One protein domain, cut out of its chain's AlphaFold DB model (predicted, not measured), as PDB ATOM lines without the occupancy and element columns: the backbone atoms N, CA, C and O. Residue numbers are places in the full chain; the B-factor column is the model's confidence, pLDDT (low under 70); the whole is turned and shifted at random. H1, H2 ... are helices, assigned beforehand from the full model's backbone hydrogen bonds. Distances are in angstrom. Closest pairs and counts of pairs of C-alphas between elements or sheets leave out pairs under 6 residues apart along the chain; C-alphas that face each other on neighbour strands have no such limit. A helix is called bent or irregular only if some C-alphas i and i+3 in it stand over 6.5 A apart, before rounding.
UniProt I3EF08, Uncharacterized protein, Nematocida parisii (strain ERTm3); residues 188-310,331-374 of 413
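What this domain is: This is residues 188 to 310 and 331 to 374 of the 413 residues of an uncharacterized protein of Nematocida parisii (strain ERTm3) (UniProt I3EF08). Two groups of helices follow each other along the longest axis: H1, H6, H7 and H8 make a loose up-and-down bundle, each running against the one before it, while H2, H3 and H5 cross one another in a cluster, with short H4 at its far end. An unnamed stretch, residues 229 to 247, folds back along the outside of this cluster. The printed part has 167 residues with eight named helices, H1 to H8 in order, and no named strand: all helix. It is compact, with a radius of gyration of the C-alphas of 17.4 A and spans of 55 by 38 by 32 A.

How they stand to each other: Start at H1, residues 190 to 205: its residues 202 to 203 alone only just touch H3, residues 248 to 265, with 3 pairs of C-alphas within 8 A, the closest Asn 202 and Ile 257, 7.4 A. Its residues 192 to 196 alone touch H8, residues 354 to 374, closest at C-alphas 192 and 370, 6.9 A. Next, H2, residues 210 to 228, touches H3 about perpendicular at 79 degrees, C-alphas 218 and 264 closest at 4.7 A, through its residues 215 to 222 alone. H3 is irregular, C-alphas 258 and 261 being 8.4 A apart, with a kink of 76 degrees; H2 is only just irregular, C-alphas 213 and 216 being 6.8 A apart. H4, residues 270 to 275, touches no helix but is near H3. H5, residues 280 to 291, touches H3's residues 248 to 256 alone at 89 degrees, about perpendicular, C-alphas 252 and 285 closest at 5.6 A. H6, residues 293 to 307, touches H8's residues 356 to 364 alone at a steep tilt of 42 degrees, the same way, C-alphas 303 and 360 closest at 6.3 A. H7, residues 332 to 349, makes a hairpin with H8, a shallow tilt of 2 degrees, opposite ways, C-alphas 347 and 357 closest at 6.5 A. Every O i to N i+4 pair is within hydrogen-bond range in H1, H4, H5, H6 and H8, against 13 of 15 in H2, 11 of 14 in H3 and 13 of 14 in H7.

Where its parts are: Find C-alpha 190 at (49.691, -1.598, -15.954), where H1 begins its 23.0 A. H2 spans 26.4 A, H7 25.3 A and H8 30.2 A, ending at C-alpha 374, (41.342, -0.548, -13.871).

The domain as a whole: The farthest C-alphas, Arg 230 and Ser 331, are 55.2 A apart. Residues 311 to 330 are not printed; C-alphas 310 and 331 stand 13.2 A apart across the cut. The link from H2 to H3 is long. Confidence is under 70 at residues 188 to 197, 308 to 310, 331 to 334, 370 to 371 and 373 to 374.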
ATOM      1  N   GLY A 188      45.348  -0.179 -20.914       48.28
ATOM      2  CA  GLY A 188      45.086   0.593 -19.683       48.28
ATOM      3  C   GLY A 188      46.128   0.351 -18.581       48.28
ATOM      4  O   GLY A 188      47.135  -0.290 -18.835       48.28
ATOM      5  N   CYS A 189      45.943   0.969 -17.407       49.50
ATOM      6  CA  CYS A 189      46.955   1.096 -16.342       49.50
ATOM      7  C   CYS A 189      47.595  -0.248 -15.938       49.50
ATOM      8  O   CYS A 189      46.901  -1.151 -15.476       49.50
ATOM      9  N   THR A 190      48.915  -0.359 -16.109       59.19
ATOM     10  CA  THR A 190      49.691  -1.598 -15.954       59.19
ATOM     11  C   THR A 190      50.094  -1.896 -14.509       59.19
ATOM     12  O   THR A 190      50.100  -3.055 -14.117       59.19
ATOM     13  N   LEU A 191      50.378  -0.878 -13.689       58.16
ATOM     14  CA  LEU A 191      50.933  -1.073 -12.338       58.16
ATOM     15  C   LEU A 191      49.942  -1.735 -11.367       58.16
ATOM     16  O   LEU A 191      50.269  -2.744 -10.751       58.16
ATOM     17  N   GLY A 192      48.713  -1.213 -11.274       57.06
ATOM     18  CA  GLY A 192      47.678  -1.801 -10.413       57.06
ATOM     19  C   GLY A 192      47.324  -3.234 -10.817       57.06
ATOM     20  O   GLY A 192      47.025  -4.058  -9.965       57.06
ATOM     21  N   TYR A 193      47.436  -3.555 -12.111       62.44
ATOM     22  CA  TYR A 193      47.264  -4.912 -12.623       62.44
ATOM     23  C   TYR A 193      48.383  -5.856 -12.158       62.44
ATOM     24  O   TYR A 193      48.096  -6.977 -11.740       62.44
ATOM     25  N   PHE A 194      49.643  -5.423 -12.224       64.62
ATOM     26  CA  PHE A 194      50.787  -6.253 -11.844       64.62
ATOM     27  C   PHE A 194      50.818  -6.544 -10.348       64.62
ATOM     28  O   PHE A 194      50.907  -7.707  -9.969       64.62
ATOM     29  N   ARG A 195      50.626  -5.524  -9.506       65.25
ATOM     30  CA  ARG A 195      50.508  -5.711  -8.051       65.25
ATOM     31  C   ARG A 195      49.387  -6.670  -7.695       65.25
ATOM     32  O   ARG A 195      49.568  -7.590  -6.911       65.25
ATOM     33  N   HIS A 196      48.237  -6.486  -8.334       67.50
ATOM     34  CA  HIS A 196      47.084  -7.341  -8.118       67.50
ATOM     35  C   HIS A 196      47.359  -8.804  -8.491       67.50
ATOM     36  O   HIS A 196      47.031  -9.708  -7.728       67.50
ATOM     37  N   SER A 197      47.998  -9.022  -9.641       68.75
ATOM     38  CA  SER A 197      48.338 -10.361 -10.121       68.75
ATOM     39  C   SER A 197      49.377 -11.024  -9.216       68.75
ATOM     40  O   SER A 197      49.223 -12.191  -8.880       68.75
ATOM     41  N   ALA A 198      50.385 -10.275  -8.756       70.38
ATOM     42  CA  ALA A 198      51.383 -10.760  -7.805       70.38
ATOM     43  C   ALA A 198      50.743 -11.211  -6.481       70.38
ATOM     44  O   ALA A 198      51.031 -12.309  -6.011       70.38
ATOM     45  N   CYS A 199      49.818 -10.419  -5.925       70.94
ATOM     46  CA  CYS A 199      49.093 -10.790  -4.709       70.94
ATOM     47  C   CYS A 199      48.283 -12.083  -4.881       70.94
ATOM     48  O   CYS A 199      48.404 -12.976  -4.050       70.94
ATOM     49  N   ILE A 200      47.506 -12.210  -5.967       73.38
ATOM     50  CA  ILE A 200      46.738 -13.438  -6.248       73.38
ATOM     51  C   ILE A 200      47.677 -14.635  -6.377       73.38
ATOM     52  O   ILE A 200      47.402 -15.702  -5.839       73.38
ATOM     53  N   MET A 201      48.789 -14.474  -7.093       74.44
ATOM     54  CA  MET A 201      49.748 -15.558  -7.293       74.44
ATOM     55  C   MET A 201      50.388 -16.005  -5.976       74.44
ATOM     56  O   MET A 201      50.544 -17.205  -5.773       74.44
ATOM     57  N   ASN A 202      50.706 -15.074  -5.071       78.25
ATOM     58  CA  ASN A 202      51.187 -15.397  -3.725       78.25
ATOM     59  C   ASN A 202      50.140 -16.162  -2.912       78.25
ATOM     60  O   ASN A 202      50.456 -17.189  -2.316       78.25
ATOM     61  N   GLU A 203      48.889 -15.703  -2.919       80.31
ATOM     62  CA  GLU A 203      47.775 -16.375  -2.243       80.31
ATOM     63  C   GLU A 203      47.547 -17.794  -2.793       80.31
ATOM     64  O   GLU A 203      47.363 -18.741  -2.028       80.31
ATOM     65  N   GLN A 204      47.664 -17.984  -4.110       79.19
ATOM     66  CA  GLN A 204      47.531 -19.294  -4.758       79.19
ATOM     67  C   GLN A 204      48.601 -20.306  -4.320       79.19
ATOM     68  O   GLN A 204      48.355 -21.516  -4.330       79.19
ATOM     69  N   LEU A 205      49.778 -19.863  -3.871       83.38
ATOM     70  CA  LEU A 205      50.768 -20.778  -3.291       83.38
ATOM     71  C   LEU A 205      50.233 -21.469  -2.029       83.38
ATOM     72  O   LEU A 205      50.602 -22.611  -1.757       83.38
ATOM     73  N   PHE A 206      49.322 -20.814  -1.301       88.06
ATOM     74  CA  PHE A 206      48.682 -21.341  -0.095       88.06
ATOM     75  C   PHE A 206      47.459 -22.223  -0.377       88.06
ATOM     76  O   PHE A 206      46.853 -22.731   0.562       88.06
ATOM     77  N   THR A 207      47.091 -22.448  -1.640       83.81
ATOM     78  CA  THR A 207      45.930 -23.279  -2.017       83.81
ATOM     79  C   THR A 207      46.278 -24.406  -2.990       83.81
ATOM     80  O   THR A 207      45.412 -25.177  -3.400       83.81
ATOM     81  N   THR A 208      47.555 -24.548  -3.344       80.75
ATOM     82  CA  THR A 208      48.050 -25.548  -4.298       80.75
ATOM     83  C   THR A 208      48.914 -26.606  -3.614       80.75
ATOM     84  O   THR A 208      49.168 -26.567  -2.409       80.75
ATOM     85  N   SER A 209      49.421 -27.566  -4.395       77.94
ATOM     86  CA  SER A 209      50.390 -28.559  -3.914       77.94
ATOM     87  C   SER A 209      51.641 -27.918  -3.300       77.94
ATOM     88  O   SER A 209      52.288 -28.535  -2.459       77.94
ATOM     89  N   TYR A 210      51.951 -26.668  -3.653       83.38
ATOM     90  CA  TYR A 210      53.066 -25.907  -3.101       83.38
ATOM     91  C   TYR A 210      53.043 -25.841  -1.559       83.38
ATOM     92  O   TYR A 210      54.108 -25.872  -0.934       83.38
ATOM     93  N   VAL A 211      51.855 -25.872  -0.936       87.69
ATOM     94  CA  VAL A 211      51.688 -25.916   0.528       87.69
ATOM     95  C   VAL A 211      52.451 -27.080   1.154       87.69
ATOM     96  O   VAL A 211      53.343 -26.865   1.972       87.69
ATOM     97  N   SER A 212      52.133 -28.313   0.760       85.19
ATOM     98  CA  SER A 212      52.675 -29.520   1.400       85.19
ATOM     99  C   SER A 212      54.138 -29.776   1.044       85.19
ATOM    100  O   SER A 212      54.844 -30.510   1.734       85.19
ATOM    101  N   ILE A 213      54.616 -29.163  -0.038       80.06
ATOM    102  CA  ILE A 213      55.950 -29.418  -0.572       80.06
ATOM    103  C   ILE A 213      56.948 -28.374  -0.081       80.06
ATOM    104  O   ILE A 213      58.075 -28.720   0.273       80.06
ATOM    105  N   ILE A 214      56.558 -27.101  -0.045       84.81
ATOM    106  CA  ILE A 214      57.464 -26.001   0.290       84.81
ATOM    107  C   ILE A 214      57.024 -25.281   1.560       84.81
ATOM    108  O   ILE A 214      57.843 -25.173   2.476       84.81
ATOM    109  N   ILE A 215      55.771 -24.827   1.651       90.75
ATOM    110  CA  ILE A 215      55.320 -23.963   2.757       90.75
ATOM    111  C   ILE A 215      55.380 -24.688   4.096       90.75
ATOM    112  O   ILE A 215      56.132 -24.287   4.985       90.75
ATOM    113  N   GLU A 216      54.637 -25.785   4.226       93.00
ATOM    114  CA  GLU A 216      54.541 -26.549   5.465       93.00
ATOM    115  C   GLU A 216      55.919 -27.049   5.923       93.00
ATOM    116  O   GLU A 216      56.282 -26.797   7.075       93.00
ATOM    117  N   PRO A 217      56.764 -27.666   5.070       88.62
ATOM    118  CA  PRO A 217      58.075 -28.120   5.520       88.62
ATOM    119  C   PRO A 217      59.033 -26.987   5.908       88.62
ATOM    120  O   PRO A 217      59.893 -27.180   6.770       88.62
ATOM    121  N   THR A 218      58.918 -25.816   5.276       90.06
ATOM    122  CA  THR A 218      59.734 -24.637   5.603       90.06
ATOM    123  C   THR A 218      59.329 -24.057   6.950       90.06
ATOM    124  O   THR A 218      60.173 -23.906   7.833       90.06
ATOM    125  N   LEU A 219      58.033 -23.816   7.140       94.94
ATOM    126  CA  LEU A 219      57.486 -23.317   8.394       94.94
ATOM    127  C   LEU A 219      57.690 -24.310   9.548       94.94
ATOM    128  O   LEU A 219      58.034 -23.907  10.655       94.94
ATOM    129  N   ASN A 220      57.584 -25.617   9.293       93.88
ATOM    130  CA  ASN A 220      57.859 -26.642  10.300       93.88
ATOM    131  C   ASN A 220      59.345 -26.683  10.700       93.88
ATOM    132  O   ASN A 220      59.671 -26.901  11.866       93.88
ATOM    133  N   ALA A 221      60.271 -26.471   9.757       88.44
ATOM    134  CA  ALA A 221      61.693 -26.351  10.081       88.44
ATOM    135  C   ALA A 221      61.956 -25.139  10.988       88.44
ATOM    136  O   ALA A 221      62.667 -25.269  11.984       88.44
ATOM    137  N   PHE A 222      61.321 -24.006  10.687       93.25
ATOM    138  CA  PHE A 222      61.386 -22.804  11.510       93.25
ATOM    139  C   PHE A 222      60.791 -23.028  12.913       93.25
ATOM    140  O   PHE A 222      61.453 -22.737  13.909       93.25
ATOM    141  N   ARG A 223      59.601 -23.645  13.011       95.12
ATOM    142  CA  ARG A 223      58.964 -24.015  14.288       95.12
ATOM    143  C   ARG A 223      59.877 -24.872  15.161       95.12
ATOM    144  O   ARG A 223      60.047 -24.564  16.333       95.12
ATOM    145  N   ARG A 224      60.467 -25.939  14.609       93.25
ATOM    146  CA  ARG A 224      61.352 -26.836  15.375       93.25
ATOM    147  C   ARG A 224      62.546 -26.089  15.977       93.25
ATOM    148  O   ARG A 224      62.967 -26.408  17.084       93.25
ATOM    149  N   GLY A 225      63.073 -25.094  15.265       91.69
ATOM    150  CA  GLY A 225      64.131 -24.227  15.777       91.69
ATOM    151  C   GLY A 225      63.671 -23.346  16.942       91.69
ATOM    152  O   GLY A 225      64.324 -23.318  17.980       91.69
ATOM    153  N   LEU A 226      62.495 -22.721  16.823       93.06
ATOM    154  CA  LEU A 226      61.875 -21.976  17.928       93.06
ATOM    155  C   LEU A 226      61.642 -22.860  19.167       93.06
ATOM    156  O   LEU A 226      61.899 -22.437  20.292       93.06
ATOM    157  N   GLU A 227      61.179 -24.096  18.975       91.69
ATOM    158  CA  GLU A 227      60.970 -25.056  20.067       91.69
ATOM    159  C   GLU A 227      62.281 -25.417  20.778       91.69
ATOM    160  O   GLU A 227      62.318 -25.465  22.010       91.69
ATOM    161  N   ALA A 228      63.365 -25.623  20.022       90.62
ATOM    162  CA  ALA A 228      64.692 -25.883  20.580       90.62
ATOM    163  C   ALA A 228      65.198 -24.708  21.437       90.62
ATOM    164  O   ALA A 228      65.765 -24.924  22.511       90.62
ATOM    165  N   ASP A 229      64.887 -23.479  21.022       88.75
ATOM    166  CA  ASP A 229      65.190 -22.243  21.751       88.75
ATOM    167  C   ASP A 229      64.229 -21.961  22.920       88.75
ATOM    168  O   ASP A 229      64.336 -20.929  23.586       88.75
ATOM    169  N   ARG A 230      63.289 -22.875  23.207       90.19
ATOM    170  CA  ARG A 230      62.247 -22.729  24.243       90.19
ATOM    171  C   ARG A 230      61.401 -21.469  24.053       90.19
ATOM    172  O   ARG A 230      60.976 -20.834  25.023       90.19
ATOM    173  N   TYR A 231      61.157 -21.115  22.797       91.12
ATOM    174  CA  TYR A 231      60.336 -19.976  22.435       91.12
ATOM    175  C   TYR A 231      58.925 -20.104  23.017       91.12
ATOM    176  O   TYR A 231      58.265 -21.132  22.864       91.12
ATOM    177  N   THR A 232      58.441 -19.048  23.670       87.62
ATOM    178  CA  THR A 232      57.071 -19.018  24.193       87.62
ATOM    179  C   THR A 232      56.142 -18.423  23.147       87.62
ATOM    180  O   THR A 232      56.267 -17.258  22.776       87.62
ATOM    181  N   HIS A 233      55.200 -19.232  22.673       86.56
ATOM    182  CA  HIS A 233      54.211 -18.792  21.702       86.56
ATOM    183  C   HIS A 233      53.094 -17.991  22.375       86.56
ATOM    184  O   HIS A 233      52.386 -18.504  23.244       86.56
ATOM    185  N   ASN A 234      52.897 -16.759  21.910       88.62
ATOM    186  CA  ASN A 234      51.690 -15.990  22.175       88.62
ATOM    187  C   ASN A 234      50.788 -16.090  20.947       88.62
ATOM    188  O   ASN A 234      51.213 -15.740  19.845       88.62
ATOM    189  N   LYS A 235      49.563 -16.585  21.142       89.25
ATOM    190  CA  LYS A 235      48.602 -16.753  20.053       89.25
ATOM    191  C   LYS A 235      48.233 -15.389  19.469       89.25
ATOM    192  O   LYS A 235      47.805 -14.503  20.207       89.25
ATOM    193  N   ILE A 236      48.345 -15.263  18.152       93.25
ATOM    194  CA  ILE A 236      47.892 -14.097  17.386       93.25
ATOM    195  C   ILE A 236      46.697 -14.542  16.539       93.25
ATOM    196  O   ILE A 236      46.718 -15.626  15.969       93.25
ATOM    197  N   ASP A 237      45.634 -13.742  16.453       95.56
ATOM    198  CA  ASP A 237      44.586 -13.999  15.459       95.56
ATOM    199  C   ASP A 237      45.048 -13.459  14.101       95.56
ATOM    200  O   ASP A 237      45.040 -12.244  13.886       95.56
ATOM    201  N   LEU A 238      45.440 -14.351  13.184       96.31
ATOM    202  CA  LEU A 238      45.903 -13.982  11.840       96.31
ATOM    203  C   LEU A 238      44.870 -13.156  11.060       96.31
ATOM    204  O   LEU A 238      45.242 -12.309  10.253       96.31
ATOM    205  N   PHE A 239      43.579 -13.369  11.308       96.44
ATOM    206  CA  PHE A 239      42.501 -12.704  10.574       96.44
ATOM    207  C   PHE A 239      42.054 -11.397  11.231       96.44
ATOM    208  O   PHE A 239      41.132 -10.742  10.747       96.44
ATOM    209  N   SER A 240      42.693 -11.001  12.332       95.12
ATOM    210  CA  SER A 240      42.480  -9.694  12.941       95.12
ATOM    211  C   SER A 240      43.399  -8.635  12.328       95.12
ATOM    212  O   SER A 240      44.451  -8.930  11.751       95.12
ATOM    213  N   MET A 241      42.951  -7.386  12.405       91.38
ATOM    214  CA  MET A 241      43.666  -6.232  11.874       91.38
ATOM    215  C   MET A 241      44.598  -5.673  12.948       91.38
ATOM    216  O   MET A 241      44.164  -5.450  14.079       91.38
ATOM    217  N   GLY A 242      45.858  -5.441  12.587       86.62
ATOM    218  CA  GLY A 242      46.823  -4.793  13.466       86.62
ATOM    219  C   GLY A 242      46.533  -3.303  13.663       86.62
ATOM    220  O   GLY A 242      45.708  -2.706  12.971       86.62
ATOM    221  N   GLU A 243      47.266  -2.678  14.586       86.94
ATOM    222  CA  GLU A 243      47.172  -1.234  14.867       86.94
ATOM    223  C   GLU A 243      47.519  -0.356  13.654       86.94
ATOM    224  O   GLU A 243      47.056   0.775  13.543       86.94
ATOM    225  N   ASP A 244      48.308  -0.889  12.724       84.06
ATOM    226  CA  ASP A 244      48.687  -0.248  11.467       84.06
ATOM    227  C   ASP A 244      47.649  -0.423  10.346       84.06
ATOM    228  O   ASP A 244      47.884   0.004   9.217       84.06
ATOM    229  N   GLY A 245      46.503  -1.046  10.634       85.38
ATOM    230  CA  GLY A 245      45.418  -1.241   9.674       85.38
ATOM    231  C   GLY A 245      45.652  -2.374   8.669       85.38
ATOM    232  O   GLY A 245      44.871  -2.520   7.730       85.38
ATOM    233  N   ILE A 246      46.701  -3.182   8.853       87.81
ATOM    234  CA  ILE A 246      47.026  -4.330   7.996       87.81
ATOM    235  C   ILE A 246      46.694  -5.621   8.748       87.81
ATOM    236  O   ILE A 246      46.978  -5.747   9.943       87.81
ATOM    237  N   TYR A 247      46.099  -6.599   8.062       90.62
ATOM    238  CA  TYR A 247      45.804  -7.892   8.673       90.62
ATOM    239  C   TYR A 247      47.082  -8.684   8.965       90.62
ATOM    240  O   TYR A 247      48.055  -8.650   8.208       90.62
ATOM    241  N   HIS A 248      47.089  -9.422  10.074       94.25
ATOM    242  CA  HIS A 248      48.250 -10.221  10.469       94.25
ATOM    243  C   HIS A 248      48.580 -11.329   9.452       94.25
ATOM    244  O   HIS A 248      49.756 -11.613   9.238       94.25
ATOM    245  N   ILE A 249      47.567 -11.909   8.798       94.25
ATOM    246  CA  ILE A 249      47.719 -12.902   7.727       94.25
ATOM    247  C   ILE A 249      48.486 -12.341   6.529       94.25
ATOM    248  O   ILE A 249      49.405 -13.006   6.063       94.25
ATOM    249  N   ASP A 250      48.179 -11.118   6.088       89.56
ATOM    250  CA  ASP A 250      48.856 -10.482   4.951       89.56
ATOM    251  C   ASP A 250      50.352 -10.328   5.258       89.56
ATOM    252  O   ASP A 250      51.204 -10.792   4.506       89.56
ATOM    253  N   LYS A 251      50.678  -9.806   6.449       91.31
ATOM    254  CA  LYS A 251      52.069  -9.685   6.915       91.31
ATOM    255  C   LYS A 251      52.777 -11.029   7.009       91.31
ATOM    256  O   LYS A 251      53.962 -11.115   6.711       91.31
ATOM    257  N   ALA A 252      52.083 -12.060   7.486       93.75
ATOM    258  CA  ALA A 252      52.669 -13.381   7.650       93.75
ATOM    259  C   ALA A 252      52.975 -14.028   6.292       93.75
ATOM    260  O   ALA A 252      54.045 -14.615   6.133       93.75
ATOM    261  N   ILE A 253      52.061 -13.898   5.323       91.06
ATOM    262  CA  ILE A 253      52.250 -14.367   3.948       91.06
ATOM    263  C   ILE A 253      53.417 -13.627   3.303       91.06
ATOM    264  O   ILE A 253      54.328 -14.292   2.819       91.06
ATOM    265  N   ASP A 254      53.439 -12.296   3.352       86.56
ATOM    266  CA  ASP A 254      54.511 -11.494   2.752       86.56
ATOM    267  C   ASP A 254      55.871 -11.847   3.367       86.56
ATOM    268  O   ASP A 254      56.814 -12.210   2.661       86.56
ATOM    269  N   LEU A 255      55.950 -11.875   4.701       90.44
ATOM    270  CA  LEU A 255      57.168 -12.237   5.418       90.44
ATOM    271  C   LEU A 255      57.647 -13.650   5.061       90.44
ATOM    272  O   LEU A 255      58.851 -13.867   4.899       90.44
ATOM    273  N   PHE A 256      56.724 -14.609   4.941       91.94
ATOM    274  CA  PHE A 256      57.055 -15.962   4.514       91.94
ATOM    275  C   PHE A 256      57.550 -15.978   3.070       91.94
ATOM    276  O   PHE A 256      58.621 -16.524   2.819       91.94
ATOM    277  N   ILE A 257      56.808 -15.397   2.126       85.19
ATOM    278  CA  ILE A 257      57.157 -15.420   0.707       85.19
ATOM    279  C   ILE A 257      58.525 -14.780   0.508       85.19
ATOM    280  O   ILE A 257      59.397 -15.427  -0.066       85.19
ATOM    281  N   ASP A 258      58.780 -13.605   1.069       82.44
ATOM    282  CA  ASP A 258      60.041 -12.891   0.865       82.44
ATOM    283  C   ASP A 258      61.252 -13.627   1.455       82.44
ATOM    284  O   ASP A 258      62.367 -13.516   0.942       82.44
ATOM    285  N   ASN A 259      61.044 -14.441   2.499       84.00
ATOM    286  CA  ASN A 259      62.137 -15.022   3.281       84.00
ATOM    287  C   ASN A 259      62.139 -16.555   3.344       84.00
ATOM    288  O   ASN A 259      62.985 -17.121   4.036       84.00
ATOM    289  N   ARG A 260      61.255 -17.259   2.624       84.38
ATOM    290  CA  ARG A 260      61.034 -18.721   2.730       84.38
ATOM    291  C   ARG A 260      62.322 -19.544   2.743       84.38
ATOM    292  O   ARG A 260      62.504 -20.415   3.593       84.38
ATOM    293  N   TRP A 261      63.269 -19.227   1.864       78.31
ATOM    294  CA  TRP A 261      64.534 -19.958   1.778       78.31
ATOM    295  C   TRP A 261      65.466 -19.695   2.960       78.31
ATOM    296  O   TRP A 261      66.129 -20.623   3.416       78.31
ATOM    297  N   LEU A 262      65.483 -18.468   3.490       81.75
ATOM    298  CA  LEU A 262      66.225 -18.124   4.706       81.75
ATOM    299  C   LEU A 262      65.572 -18.761   5.935       81.75
ATOM    300  O   LEU A 262      66.268 -19.336   6.769       81.75
ATOM    301  N   LEU A 263      64.239 -18.733   6.013       84.38
ATOM    302  CA  LEU A 263      63.462 -19.341   7.094       84.38
ATOM    303  C   LEU A 263      63.707 -20.850   7.200       84.38
ATOM    304  O   LEU A 263      63.853 -21.368   8.306       84.38
ATOM    305  N   HIS A 264      63.832 -21.550   6.066       81.00
ATOM    306  CA  HIS A 264      64.090 -22.994   6.039       81.00
ATOM    307  C   HIS A 264      65.373 -23.400   6.788       81.00
ATOM    308  O   HIS A 264      65.456 -24.493   7.355       81.00
ATOM    309  N   VAL A 265      66.380 -22.525   6.779       77.19
ATOM    310  CA  VAL A 265      67.724 -22.792   7.316       77.19
ATOM    311  C   VAL A 265      68.081 -21.909   8.513       77.19
ATOM    312  O   VAL A 265      69.160 -22.059   9.079       77.19
ATOM    313  N   TYR A 266      67.165 -21.035   8.935       83.50
ATOM    314  CA  TYR A 266      67.387 -19.989   9.933       83.50
ATOM    315  C   TYR A 266      68.032 -20.503  11.222       83.50
ATOM    316  O   TYR A 266      69.035 -19.978  11.692       83.50
ATOM    317  N   TYR A 267      67.490 -21.592  11.768       83.44
ATOM    318  CA  TYR A 267      67.966 -22.191  13.016       83.44
ATOM    319  C   TYR A 267      69.125 -23.180  12.852       83.44
ATOM    320  O   TYR A 267      69.613 -23.725  13.835       83.44
ATOM    321  N   LYS A 268      69.585 -23.409  11.619       78.06
ATOM    322  CA  LYS A 268      70.692 -24.328  11.310       78.06
ATOM    323  C   LYS A 268      71.996 -23.612  10.972       78.06
ATOM    324  O   LYS A 268      73.050 -24.234  11.037       78.06
ATOM    325  N   THR A 269      71.920 -22.340  10.592       76.88
ATOM    326  CA  THR A 269      73.063 -21.565  10.104       76.88
ATOM    327  C   THR A 269      73.198 -20.285  10.936       76.88
ATOM    328  O   THR A 269      72.463 -19.325  10.686       76.88
ATOM    329  N   PRO A 270      74.109 -20.242  11.928       77.56
ATOM    330  CA  PRO A 270      74.280 -19.088  12.818       77.56
ATOM    331  C   PRO A 270      74.500 -17.759  12.080       77.56
ATOM    332  O   PRO A 270      73.931 -16.737  12.457       77.56
ATOM    333  N   GLU A 271      75.232 -17.771  10.965       76.44
ATOM    334  CA  GLU A 271      75.521 -16.583  10.153       76.44
ATOM    335  C   GLU A 271      74.249 -15.955   9.549       76.44
ATOM    336  O   GLU A 271      74.182 -14.744   9.305       76.44
ATOM    337  N   ILE A 272      73.212 -16.767   9.311       74.69
ATOM    338  CA  ILE A 272      71.913 -16.275   8.842       74.69
ATOM    339  C   ILE A 272      71.206 -15.527   9.970       74.69
ATOM    340  O   ILE A 272      70.677 -14.452   9.717       74.69
ATOM    341  N   GLN A 273      71.263 -16.007  11.212       78.19
ATOM    342  CA  GLN A 273      70.651 -15.312  12.356       78.19
ATOM    343  C   GLN A 273      71.332 -13.974  12.664       78.19
ATOM    344  O   GLN A 273      70.688 -13.023  13.108       78.19
ATOM    345  N   GLU A 274      72.639 -13.877  12.413       80.12
ATOM    346  CA  GLU A 274      73.383 -12.627  12.581       80.12
ATOM    347  C   GLU A 274      72.968 -11.559  11.562       80.12
ATOM    348  O   GLU A 274      72.893 -10.372  11.900       80.12
ATOM    349  N   THR A 275      72.694 -11.977  10.322       80.62
ATOM    350  CA  THR A 275      72.433 -11.078   9.187       80.62
ATOM    351  C   THR A 275      70.952 -10.828   8.914       80.62
ATOM    352  O   THR A 275      70.605  -9.761   8.416       80.62
ATOM    353  N   PHE A 276      70.084 -11.771   9.267       85.44
ATOM    354  CA  PHE A 276      68.638 -11.696   9.124       85.44
ATOM    355  C   PHE A 276      68.010 -11.811  10.519       85.44
ATOM    356  O   PHE A 276      67.941 -12.885  11.115       85.44
ATOM    357  N   LYS A 277      67.597 -10.679  11.092       88.69
ATOM    358  CA  LYS A 277      67.041 -10.631  12.450       88.69
ATOM    359  C   LYS A 277      65.533 -10.485  12.387       88.69
ATOM    360  O   LYS A 277      65.047  -9.447  11.958       88.69
ATOM    361  N   LEU A 278      64.829 -11.502  12.869       91.25
ATOM    362  CA  LEU A 278      63.385 -11.447  13.065       91.25
ATOM    363  C   LEU A 278      63.075 -10.865  14.444       91.25
ATOM    364  O   LEU A 278      63.620 -11.310  15.460       91.25
ATOM    365  N   SER A 279      62.178  -9.889  14.474       93.00
ATOM    366  CA  SER A 279      61.554  -9.397  15.696       93.00
ATOM    367  C   SER A 279      60.697 -10.478  16.356       93.00
ATOM    368  O   SER A 279      60.299 -11.472  15.748       93.00
ATOM    369  N   GLU A 280      60.377 -10.269  17.630       92.44
ATOM    370  CA  GLU A 280      59.521 -11.189  18.383       92.44
ATOM    371  C   GLU A 280      58.125 -11.329  17.775       92.44
ATOM    372  O   GLU A 280      57.589 -12.429  17.680       92.44
ATOM    373  N   TYR A 281      57.566 -10.225  17.287       93.00
ATOM    374  CA  TYR A 281      56.284 -10.237  16.598       93.00
ATOM    375  C   TYR A 281      56.345 -11.033  15.281       93.00
ATOM    376  O   TYR A 281      55.469 -11.858  15.027       93.00
ATOM    377  N   GLU A 282      57.403 -10.867  14.481       94.44
ATOM    378  CA  GLU A 282      57.592 -11.611  13.225       94.44
ATOM    379  C   GLU A 282      57.714 -13.125  13.455       94.44
ATOM    380  O   GLU A 282      57.108 -13.921  12.736       94.44
ATOM    381  N   LYS A 283      58.430 -13.540  14.508       95.06
ATOM    382  CA  LYS A 283      58.488 -14.952  14.916       95.06
ATOM    383  C   LYS A 283      57.104 -15.486  15.289       95.06
ATOM    384  O   LYS A 283      56.756 -16.595  14.883       95.06
ATOM    385  N   GLN A 284      56.308 -14.712  16.033       94.81
ATOM    386  CA  GLN A 284      54.961 -15.116  16.447       94.81
ATOM    387  C   GLN A 284      54.009 -15.268  15.262       94.81
ATOM    388  O   GLN A 284      53.314 -16.281  15.201       94.81
ATOM    389  N   ILE A 285      53.992 -14.329  14.309       95.44
ATOM    390  CA  ILE A 285      53.094 -14.425  13.147       95.44
ATOM    391  C   ILE A 285      53.489 -15.564  12.200       95.44
ATOM    392  O   ILE A 285      52.605 -16.241  11.689       95.44
ATOM    393  N   LEU A 286      54.788 -15.848  12.015       96.25
ATOM    394  CA  LEU A 286      55.244 -17.001  11.223       96.25
ATOM    395  C   LEU A 286      54.903 -18.329  11.900       96.25
ATOM    396  O   LEU A 286      54.495 -19.284  11.238       96.25
ATOM    397  N   LEU A 287      55.048 -18.398  13.227       95.94
ATOM    398  CA  LEU A 287      54.639 -19.571  13.990       95.94
ATOM    399  C   LEU A 287      53.119 -19.762  13.926       95.94
ATOM    400  O   LEU A 287      52.655 -20.876  13.705       95.94
ATOM    401  N   GLN A 288      52.339 -18.688  14.056       96.88
ATOM    402  CA  GLN A 288      50.887 -18.755  13.926       96.88
ATOM    403  C   GLN A 288      50.462 -19.173  12.510       96.88
ATOM    404  O   GLN A 288      49.565 -19.999  12.375       96.88
ATOM    405  N   LEU A 289      51.141 -18.682  11.466       96.94
ATOM    406  CA  LEU A 289      50.915 -19.093  10.076       96.94
ATOM    407  C   LEU A 289      51.083 -20.604   9.888       96.94
ATOM    408  O   LEU A 289      50.298 -21.218   9.174       96.94
ATOM    409  N   TYR A 290      52.069 -21.214  10.553       96.44
ATOM    410  CA  TYR A 290      52.214 -22.671  10.568       96.44
ATOM    411  C   TYR A 290      51.040 -23.363  11.270       96.44
ATOM    412  O   TYR A 290      50.478 -24.319  10.740       96.44
ATOM    413  N   MET A 291      50.677 -22.886  12.464       95.56
ATOM    414  CA  MET A 291      49.632 -23.503  13.290       95.56
ATOM    415  C   MET A 291      48.255 -23.450  12.620       95.56
ATOM    416  O   MET A 291      47.493 -24.411  12.710       95.56
ATOM    417  N   ASP A 292      47.966 -22.358  11.915       96.62
ATOM    418  CA  ASP A 292      46.691 -22.124  11.239       96.62
ATOM    419  C   ASP A 292      46.759 -22.409   9.731       96.62
ATOM    420  O   ASP A 292      45.852 -22.017   9.001       96.62
ATOM    421  N   LEU A 293      47.793 -23.104   9.235       95.56
ATOM    422  CA  LEU A 293      48.043 -23.250   7.795       95.56
ATOM    423  C   LEU A 293      46.832 -23.807   7.028       95.56
ATOM    424  O   LEU A 293      46.460 -23.265   5.993       95.56
ATOM    425  N   SER A 294      46.162 -24.831   7.570       95.06
ATOM    426  CA  SER A 294      44.939 -25.386   6.968       95.06
ATOM    427  C   SER A 294      43.800 -24.365   6.924       95.06
ATOM    428  O   SER A 294      43.085 -24.281   5.931       95.06
ATOM    429  N   LEU A 295      43.627 -23.579   7.989       96.06
ATOM    430  CA  LEU A 295      42.587 -22.556   8.052       96.06
ATOM    431  C   LEU A 295      42.885 -21.406   7.081       96.06
ATOM    432  O   LEU A 295      41.969 -20.891   6.445       96.06
ATOM    433  N   VAL A 296      44.157 -21.028   6.945       95.75
ATOM    434  CA  VAL A 296      44.636 -20.047   5.965       95.75
ATOM    435  C   VAL A 296      44.334 -20.521   4.543       95.75
ATOM    436  O   VAL A 296      43.698 -19.783   3.791       95.75
ATOM    437  N   SER A 297      44.699 -21.760   4.195       93.50
ATOM    438  CA  SER A 297      44.383 -22.365   2.895       93.50
ATOM    439  C   SER A 297      42.881 -22.366   2.601       93.50
ATOM    440  O   SER A 297      42.472 -21.990   1.501       93.50
ATOM    441  N   ASP A 298      42.052 -22.733   3.582       94.00
ATOM    442  CA  ASP A 298      40.593 -22.742   3.440       94.00
ATOM    443  C   ASP A 298      40.034 -21.336   3.179       94.00
ATOM    444  O   ASP A 298      39.228 -21.142   2.270       94.00
ATOM    445  N   VAL A 299      40.457 -20.341   3.967       94.06
ATOM    446  CA  VAL A 299      39.957 -18.961   3.847       94.06
ATOM    447  C   VAL A 299      40.399 -18.323   2.532       94.06
ATOM    448  O   VAL A 299      39.589 -17.671   1.874       94.06
ATOM    449  N   ILE A 300      41.650 -18.528   2.113       90.62
ATOM    450  CA  ILE A 300      42.144 -18.029   0.822       90.62
ATOM    451  C   ILE A 300      41.395 -18.701  -0.337       90.62
ATOM    452  O   ILE A 300      40.953 -18.019  -1.262       90.62
ATOM    453  N   SER A 301      41.175 -20.017  -0.271       88.12
ATOM    454  CA  SER A 301      40.389 -20.739  -1.283       88.12
ATOM    455  C   SER A 301      38.966 -20.188  -1.390       88.12
ATOM    456  O   SER A 301      38.465 -19.979  -2.494       88.12
ATOM    457  N   GLU A 302      38.326 -19.897  -0.256       89.94
ATOM    458  CA  GLU A 302      37.000 -19.280  -0.220       89.94
ATOM    459  C   GLU A 302      36.998 -17.898  -0.888       89.94
ATOM    460  O   GLU A 302      36.111 -17.605  -1.688       89.94
ATOM    461  N   ILE A 303      38.014 -17.066  -0.629       88.31
ATOM    462  CA  ILE A 303      38.164 -15.760  -1.285       88.31
ATOM    463  C   ILE A 303      38.243 -15.935  -2.807       88.31
ATOM    464  O   ILE A 303      37.455 -15.316  -3.522       88.31
ATOM    465  N   HIS A 304      39.112 -16.810  -3.315       81.88
ATOM    466  CA  HIS A 304      39.227 -17.044  -4.761       81.88
ATOM    467  C   HIS A 304      37.938 -17.612  -5.378       81.88
ATOM    468  O   HIS A 304      37.552 -17.216  -6.482       81.88
ATOM    469  N   ASN A 305      37.226 -18.484  -4.655       84.25
ATOM    470  CA  ASN A 305      35.927 -19.013  -5.078       84.25
ATOM    471  C   ASN A 305      34.869 -17.904  -5.184       84.25
ATOM    472  O   ASN A 305      34.130 -17.847  -6.167       84.25
ATOM    473  N   LEU A 306      34.806 -16.999  -4.201       84.75
ATOM    474  CA  LEU A 306      33.875 -15.864  -4.190       84.75
ATOM    475  C   LEU A 306      34.133 -14.879  -5.328       84.75
ATOM    476  O   LEU A 306      33.194 -14.269  -5.845       84.75
ATOM    477  N   LEU A 307      35.401 -14.700  -5.688       76.25
ATOM    478  CA  LEU A 307      35.821 -13.799  -6.751       76.25
ATOM    479  C   LEU A 307      35.551 -14.363  -8.149       76.25
ATOM    480  O   LEU A 307      35.601 -13.595  -9.116       76.25
ATOM    481  N   GLU A 308      35.227 -15.662  -8.248       66.81
ATOM    482  CA  GLU A 308      35.228 -16.418  -9.503       66.81
ATOM    483  C   GLU A 308      36.486 -16.040 -10.289       66.81
ATOM    484  O   GLU A 308      36.381 -15.509 -11.403       66.81
ATOM    485  N   ASP A 309      37.658 -16.137  -9.640       56.00
ATOM    486  CA  ASP A 309      38.900 -15.644 -10.229       56.00
ATOM    487  C   ASP A 309      39.042 -16.254 -11.619       56.00
ATOM    488  O   ASP A 309      39.087 -17.473 -11.801       56.00
ATOM    489  N   ASP A 310      38.964 -15.366 -12.613       46.72
ATOM    490  CA  ASP A 310      38.896 -15.757 -14.005       46.72
ATOM    491  C   ASP A 310      40.163 -16.553 -14.285       46.72
ATOM    492  O   ASP A 310      41.278 -16.042 -14.118       46.72
ATOM    493  N   SER A 331      30.415  -7.418 -18.546       57.66
ATOM    494  CA  SER A 331      30.683  -6.127 -17.895       57.66
ATOM    495  C   SER A 331      31.050  -6.426 -16.440       57.66
ATOM    496  O   SER A 331      30.294  -7.165 -15.808       57.66
ATOM    497  N   PHE A 332      32.125  -5.857 -15.887       65.19
ATOM    498  CA  PHE A 332      32.463  -6.040 -14.466       65.19
ATOM    499  C   PHE A 332      31.258  -5.762 -13.552       65.19
ATOM    500  O   PHE A 332      31.072  -6.407 -12.533       65.19
ATOM    501  N   LYS A 333      30.338  -4.889 -13.979       66.81
ATOM    502  CA  LYS A 333      29.043  -4.642 -13.328       66.81
ATOM    503  C   LYS A 333      28.182  -5.901 -13.103       66.81
ATOM    504  O   LYS A 333      27.435  -5.941 -12.133       66.81
ATOM    505  N   GLN A 334      28.226  -6.887 -13.998       66.38
ATOM    506  CA  GLN A 334      27.541  -8.178 -13.848       66.38
ATOM    507  C   GLN A 334      28.319  -9.105 -12.908       66.38
ATOM    508  O   GLN A 334      27.714  -9.614 -11.969       66.38
ATOM    509  N   LYS A 335      29.643  -9.232 -13.090       73.69
ATOM    510  CA  LYS A 335      30.524 -10.019 -12.204       73.69
ATOM    511  C   LYS A 335      30.444  -9.533 -10.752       73.69
ATOM    512  O   LYS A 335      30.180 -10.306  -9.843       73.69
ATOM    513  N   LYS A 336      30.488  -8.214 -10.543       79.81
ATOM    514  CA  LYS A 336      30.314  -7.551  -9.245       79.81
ATOM    515  C   LYS A 336      29.028  -7.964  -8.524       79.81
ATOM    516  O   LYS A 336      29.066  -8.202  -7.327       79.81
ATOM    517  N   LYS A 337      27.896  -8.061  -9.233       82.19
ATOM    518  CA  LYS A 337      26.619  -8.475  -8.620       82.19
ATOM    519  C   LYS A 337      26.632  -9.934  -8.167       82.19
ATOM    520  O   LYS A 337      25.995 -10.245  -7.165       82.19
ATOM    521  N   LEU A 338      27.304 -10.809  -8.915       83.50
ATOM    522  CA  LEU A 338      27.476 -12.211  -8.535       83.50
ATOM    523  C   LEU A 338      28.356 -12.308  -7.290       83.50
ATOM    524  O   LEU A 338      27.903 -12.873  -6.300       83.50
ATOM    525  N   ILE A 339      29.509 -11.629  -7.291       85.19
ATOM    526  CA  ILE A 339      30.405 -11.529  -6.128       85.19
ATOM    527  C   ILE A 339      29.645 -11.009  -4.897       85.19
ATOM    528  O   ILE A 339      29.723 -11.609  -3.834       85.19
ATOM    529  N   ASP A 340      28.854  -9.937  -5.031       87.50
ATOM    530  CA  ASP A 340      28.071  -9.370  -3.920       87.50
ATOM    531  C   ASP A 340      27.039 -10.362  -3.358       87.50
ATOM    532  O   ASP A 340      26.846 -10.450  -2.146       87.50
ATOM    533  N   SER A 341      26.375 -11.117  -4.234       87.94
ATOM    534  CA  SER A 341      25.412 -12.150  -3.843       87.94
ATOM    535  C   SER A 341      26.097 -13.316  -3.128       87.94
ATOM    536  O   SER A 341      25.626 -13.754  -2.078       87.94
ATOM    537  N   SER A 342      27.221 -13.796  -3.665       88.44
ATOM    538  CA  SER A 342      28.011 -14.885  -3.084       88.44
ATOM    539  C   SER A 342      28.617 -14.482  -1.740       88.44
ATOM    540  O   SER A 342      28.475 -15.221  -0.771       88.44
ATOM    541  N   LEU A 343      29.182 -13.275  -1.638       92.00
ATOM    542  CA  LEU A 343      29.715 -12.736  -0.387       92.00
ATOM    543  C   LEU A 343      28.615 -12.597   0.671       92.00
ATOM    544  O   LEU A 343      28.822 -12.969   1.821       92.00
ATOM    545  N   LYS A 344      27.425 -12.109   0.294       92.19
ATOM    546  CA  LYS A 344      26.293 -12.031   1.225       92.19
ATOM    547  C   LYS A 344      25.902 -13.412   1.750       92.19
ATOM    548  O   LYS A 344      25.734 -13.572   2.953       92.19
ATOM    549  N   LYS A 345      25.796 -14.409   0.865       91.19
ATOM    550  CA  LYS A 345      25.525 -15.794   1.276       91.19
ATOM    551  C   LYS A 345      26.591 -16.301   2.239       91.19
ATOM    552  O   LYS A 345      26.223 -16.823   3.280       91.19
ATOM    553  N   PHE A 346      27.872 -16.088   1.931       91.75
ATOM    554  CA  PHE A 346      28.975 -16.461   2.813       91.75
ATOM    555  C   PHE A 346      28.813 -15.837   4.206       91.75
ATOM    556  O   PHE A 346      28.852 -16.552   5.201       91.75
ATOM    557  N   ILE A 347      28.546 -14.532   4.300       92.12
ATOM    558  CA  ILE A 347      28.366 -13.849   5.592       92.12
ATOM    559  C   ILE A 347      27.179 -14.431   6.378       92.12
ATOM    560  O   ILE A 347      27.312 -14.685   7.581       92.12
ATOM    561  N   ASP A 348      26.053 -14.653   5.692       90.38
ATOM    562  CA  ASP A 348      24.788 -15.095   6.286       90.38
ATOM    563  C   ASP A 348      24.823 -16.576   6.719       90.38
ATOM    564  O   ASP A 348      24.175 -16.937   7.701       90.38
ATOM    565  N   SER A 349      25.556 -17.442   6.005       87.44
ATOM    566  CA  SER A 349      25.547 -18.898   6.231       87.44
ATOM    567  C   SER A 349      26.822 -19.472   6.848       87.44
ATOM    568  O   SER A 349      26.810 -20.627   7.262       87.44
ATOM    569  N   SER A 350      27.928 -18.726   6.865       88.19
ATOM    570  CA  SER A 350      29.209 -19.225   7.374       88.19
ATOM    571  C   SER A 350      29.247 -19.257   8.904       88.19
ATOM    572  O   SER A 350      28.834 -18.307   9.576       88.19
ATOM    573  N   ASP A 351      29.814 -20.331   9.445       90.94
ATOM    574  CA  ASP A 351      30.123 -20.550  10.861       90.94
ATOM    575  C   ASP A 351      31.490 -19.973  11.288       90.94
ATOM    576  O   ASP A 351      31.878 -20.089  12.450       90.94
ATOM    577  N   LYS A 352      32.225 -19.335  10.366       92.19
ATOM    578  CA  LYS A 352      33.535 -18.722  10.637       92.19
ATOM    579  C   LYS A 352      33.414 -17.537  11.610       92.19
ATOM    580  O   LYS A 352      32.367 -16.894  11.704       92.19
ATOM    581  N   SER A 353      34.511 -17.229  12.307       94.44
ATOM    582  CA  SER A 353      34.582 -16.105  13.248       94.44
ATOM    583  C   SER A 353      34.361 -14.754  12.561       94.44
ATOM    584  O   SER A 353      34.597 -14.599  11.359       94.44
ATOM    585  N   ASP A 354      33.983 -13.745  13.347       94.44
ATOM    586  CA  ASP A 354      33.836 -12.373  12.849       94.44
ATOM    587  C   ASP A 354      35.143 -11.825  12.263       94.44
ATOM    588  O   ASP A 354      35.105 -11.116  11.262       94.44
ATOM    589  N   SER A 355      36.305 -12.187  12.823       95.31
ATOM    590  CA  SER A 355      37.609 -11.792  12.273       95.31
ATOM    591  C   SER A 355      37.816 -12.324  10.854       95.31
ATOM    592  O   SER A 355      38.105 -11.548   9.946       95.31
ATOM    593  N   ILE A 356      37.549 -13.612  10.622       96.31
ATOM    594  CA  ILE A 356      37.620 -14.224   9.288       96.31
ATOM    595  C   ILE A 356      36.612 -13.576   8.339       96.31
ATOM    596  O   ILE A 356      36.966 -13.224   7.215       96.31
ATOM    597  N   LYS A 357      35.360 -13.384   8.774       95.12
ATOM    598  CA  LYS A 357      34.331 -12.739   7.943       95.12
ATOM    599  C   LYS A 357      34.748 -11.327   7.539       95.12
ATOM    600  O   LYS A 357      34.640 -10.976   6.366       95.12
ATOM    601  N   ASN A 358      35.269 -10.542   8.479       94.50
ATOM    602  CA  ASN A 358      35.757  -9.188   8.225       94.50
ATOM    603  C   ASN A 358      36.957  -9.181   7.274       94.50
ATOM    604  O   ASN A 358      36.986  -8.361   6.356       94.50
ATOM    605  N   TYR A 359      37.892 -10.122   7.435       94.38
ATOM    606  CA  TYR A 359      39.009 -10.296   6.511       94.38
ATOM    607  C   TYR A 359      38.524 -10.603   5.088       94.38
ATOM    608  O   TYR A 359      38.890  -9.891   4.154       94.38
ATOM    609  N   VAL A 360      37.621 -11.577   4.914       92.81
ATOM    610  CA  VAL A 360      37.046 -11.927   3.601       92.81
ATOM    611  C   VAL A 360      36.318 -10.732   2.974       92.81
ATOM    612  O   VAL A 360      36.534 -10.426   1.801       92.81
ATOM    613  N   ILE A 361      35.500 -10.006   3.747       91.50
ATOM    614  CA  ILE A 361      34.823  -8.781   3.286       91.50
ATOM    615  C   ILE A 361      35.845  -7.741   2.823       91.50
ATOM    616  O   ILE A 361      35.699  -7.171   1.738       91.50
ATOM    617  N   GLY A 362      36.870  -7.496   3.643       87.94
ATOM    618  CA  GLY A 362      37.940  -6.551   3.352       87.94
ATOM    619  C   GLY A 362      38.670  -6.918   2.066       87.94
ATOM    620  O   GLY A 362      38.784  -6.082   1.170       87.94
ATOM    621  N   ARG A 363      39.082  -8.180   1.931       86.00
ATOM    622  CA  ARG A 363      39.850  -8.673   0.787       86.00
ATOM    623  C   ARG A 363      39.048  -8.652  -0.512       86.00
ATOM    624  O   ARG A 363      39.506  -8.097  -1.512       86.00
ATOM    625  N   VAL A 364      37.804  -9.134  -0.490       85.50
ATOM    626  CA  VAL A 364      36.890  -9.048  -1.645       85.50
ATOM    627  C   VAL A 364      36.598  -7.584  -2.007       85.50
ATOM    628  O   VAL A 364      36.517  -7.225  -3.185       85.50
ATOM    629  N   GLY A 365      36.472  -6.702  -1.013       83.12
ATOM    630  CA  GLY A 365      36.310  -5.260  -1.213       83.12
ATOM    631  C   GLY A 365      37.514  -4.604  -1.895       83.12
ATOM    632  O   GLY A 365      37.335  -3.833  -2.847       83.12
ATOM    633  N   GLN A 366      38.731  -4.936  -1.454       79.44
ATOM    634  CA  GLN A 366      39.982  -4.490  -2.074       79.44
ATOM    635  C   GLN A 366      40.058  -4.952  -3.535       79.44
ATOM    636  O   GLN A 366      40.248  -4.123  -4.426       79.44
ATOM    637  N   TYR A 367      39.791  -6.236  -3.797       75.38
ATOM    638  CA  TYR A 367      39.766  -6.807  -5.146       75.38
ATOM    639  C   TYR A 367      38.817  -6.048  -6.079       75.38
ATOM    640  O   TYR A 367      39.188  -5.598  -7.166       75.38
ATOM    641  N   LYS A 368      37.575  -5.834  -5.631       76.44
ATOM    642  CA  LYS A 368      36.576  -5.095  -6.410       76.44
ATOM    643  C   LYS A 368      37.040  -3.674  -6.713       76.44
ATOM    644  O   LYS A 368      36.851  -3.207  -7.833       76.44
ATOM    645  N   SER A 369      37.636  -2.998  -5.733       75.06
ATOM    646  CA  SER A 369      38.116  -1.621  -5.884       75.06
ATOM    647  C   SER A 369      39.224  -1.523  -6.937       75.06
ATOM    648  O   SER A 369      39.163  -0.647  -7.801       75.06
ATOM    649  N   LEU A 370      40.166  -2.473  -6.930       67.62
ATOM    650  CA  LEU A 370      41.251  -2.557  -7.913       67.62
ATOM    651  C   LEU A 370      40.721  -2.757  -9.341       67.62
ATOM    652  O   LEU A 370      41.154  -2.070 -10.272       67.62
ATOM    653  N   ILE A 371      39.737  -3.643  -9.532       68.31
ATOM    654  CA  ILE A 371      39.142  -3.848 -10.862       68.31
ATOM    655  C   ILE A 371      38.339  -2.625 -11.317       68.31
ATOM    656  O   ILE A 371      38.433  -2.223 -12.478       68.31
ATOM    657  N   GLU A 372      37.580  -1.983 -10.426       70.38
ATOM    658  CA  GLU A 372      36.854  -0.757 -10.773       70.38
ATOM    659  C   GLU A 372      37.785   0.373 -11.205       70.38
ATOM    660  O   GLU A 372      37.463   1.132 -12.124       70.38
ATOM    661  N   GLU A 373      38.928   0.512 -10.539       65.69
ATOM    662  CA  GLU A 373      39.944   1.489 -10.902       65.69
ATOM    663  C   GLU A 373      40.529   1.192 -12.290       65.69
ATOM    664  O   GLU A 373      40.547   2.079 -13.155       65.69
ATOM    665  N   LYS A 374      40.899  -0.070 -12.551       62.31
ATOM    666  CA  LYS A 374      41.342  -0.548 -13.871       62.31
ATOM    667  C   LYS A 374      40.325  -0.207 -14.964       62.31
ATOM    668  O   LYS A 374      40.693   0.359 -16.001       62.31
TER     669      LYS A 374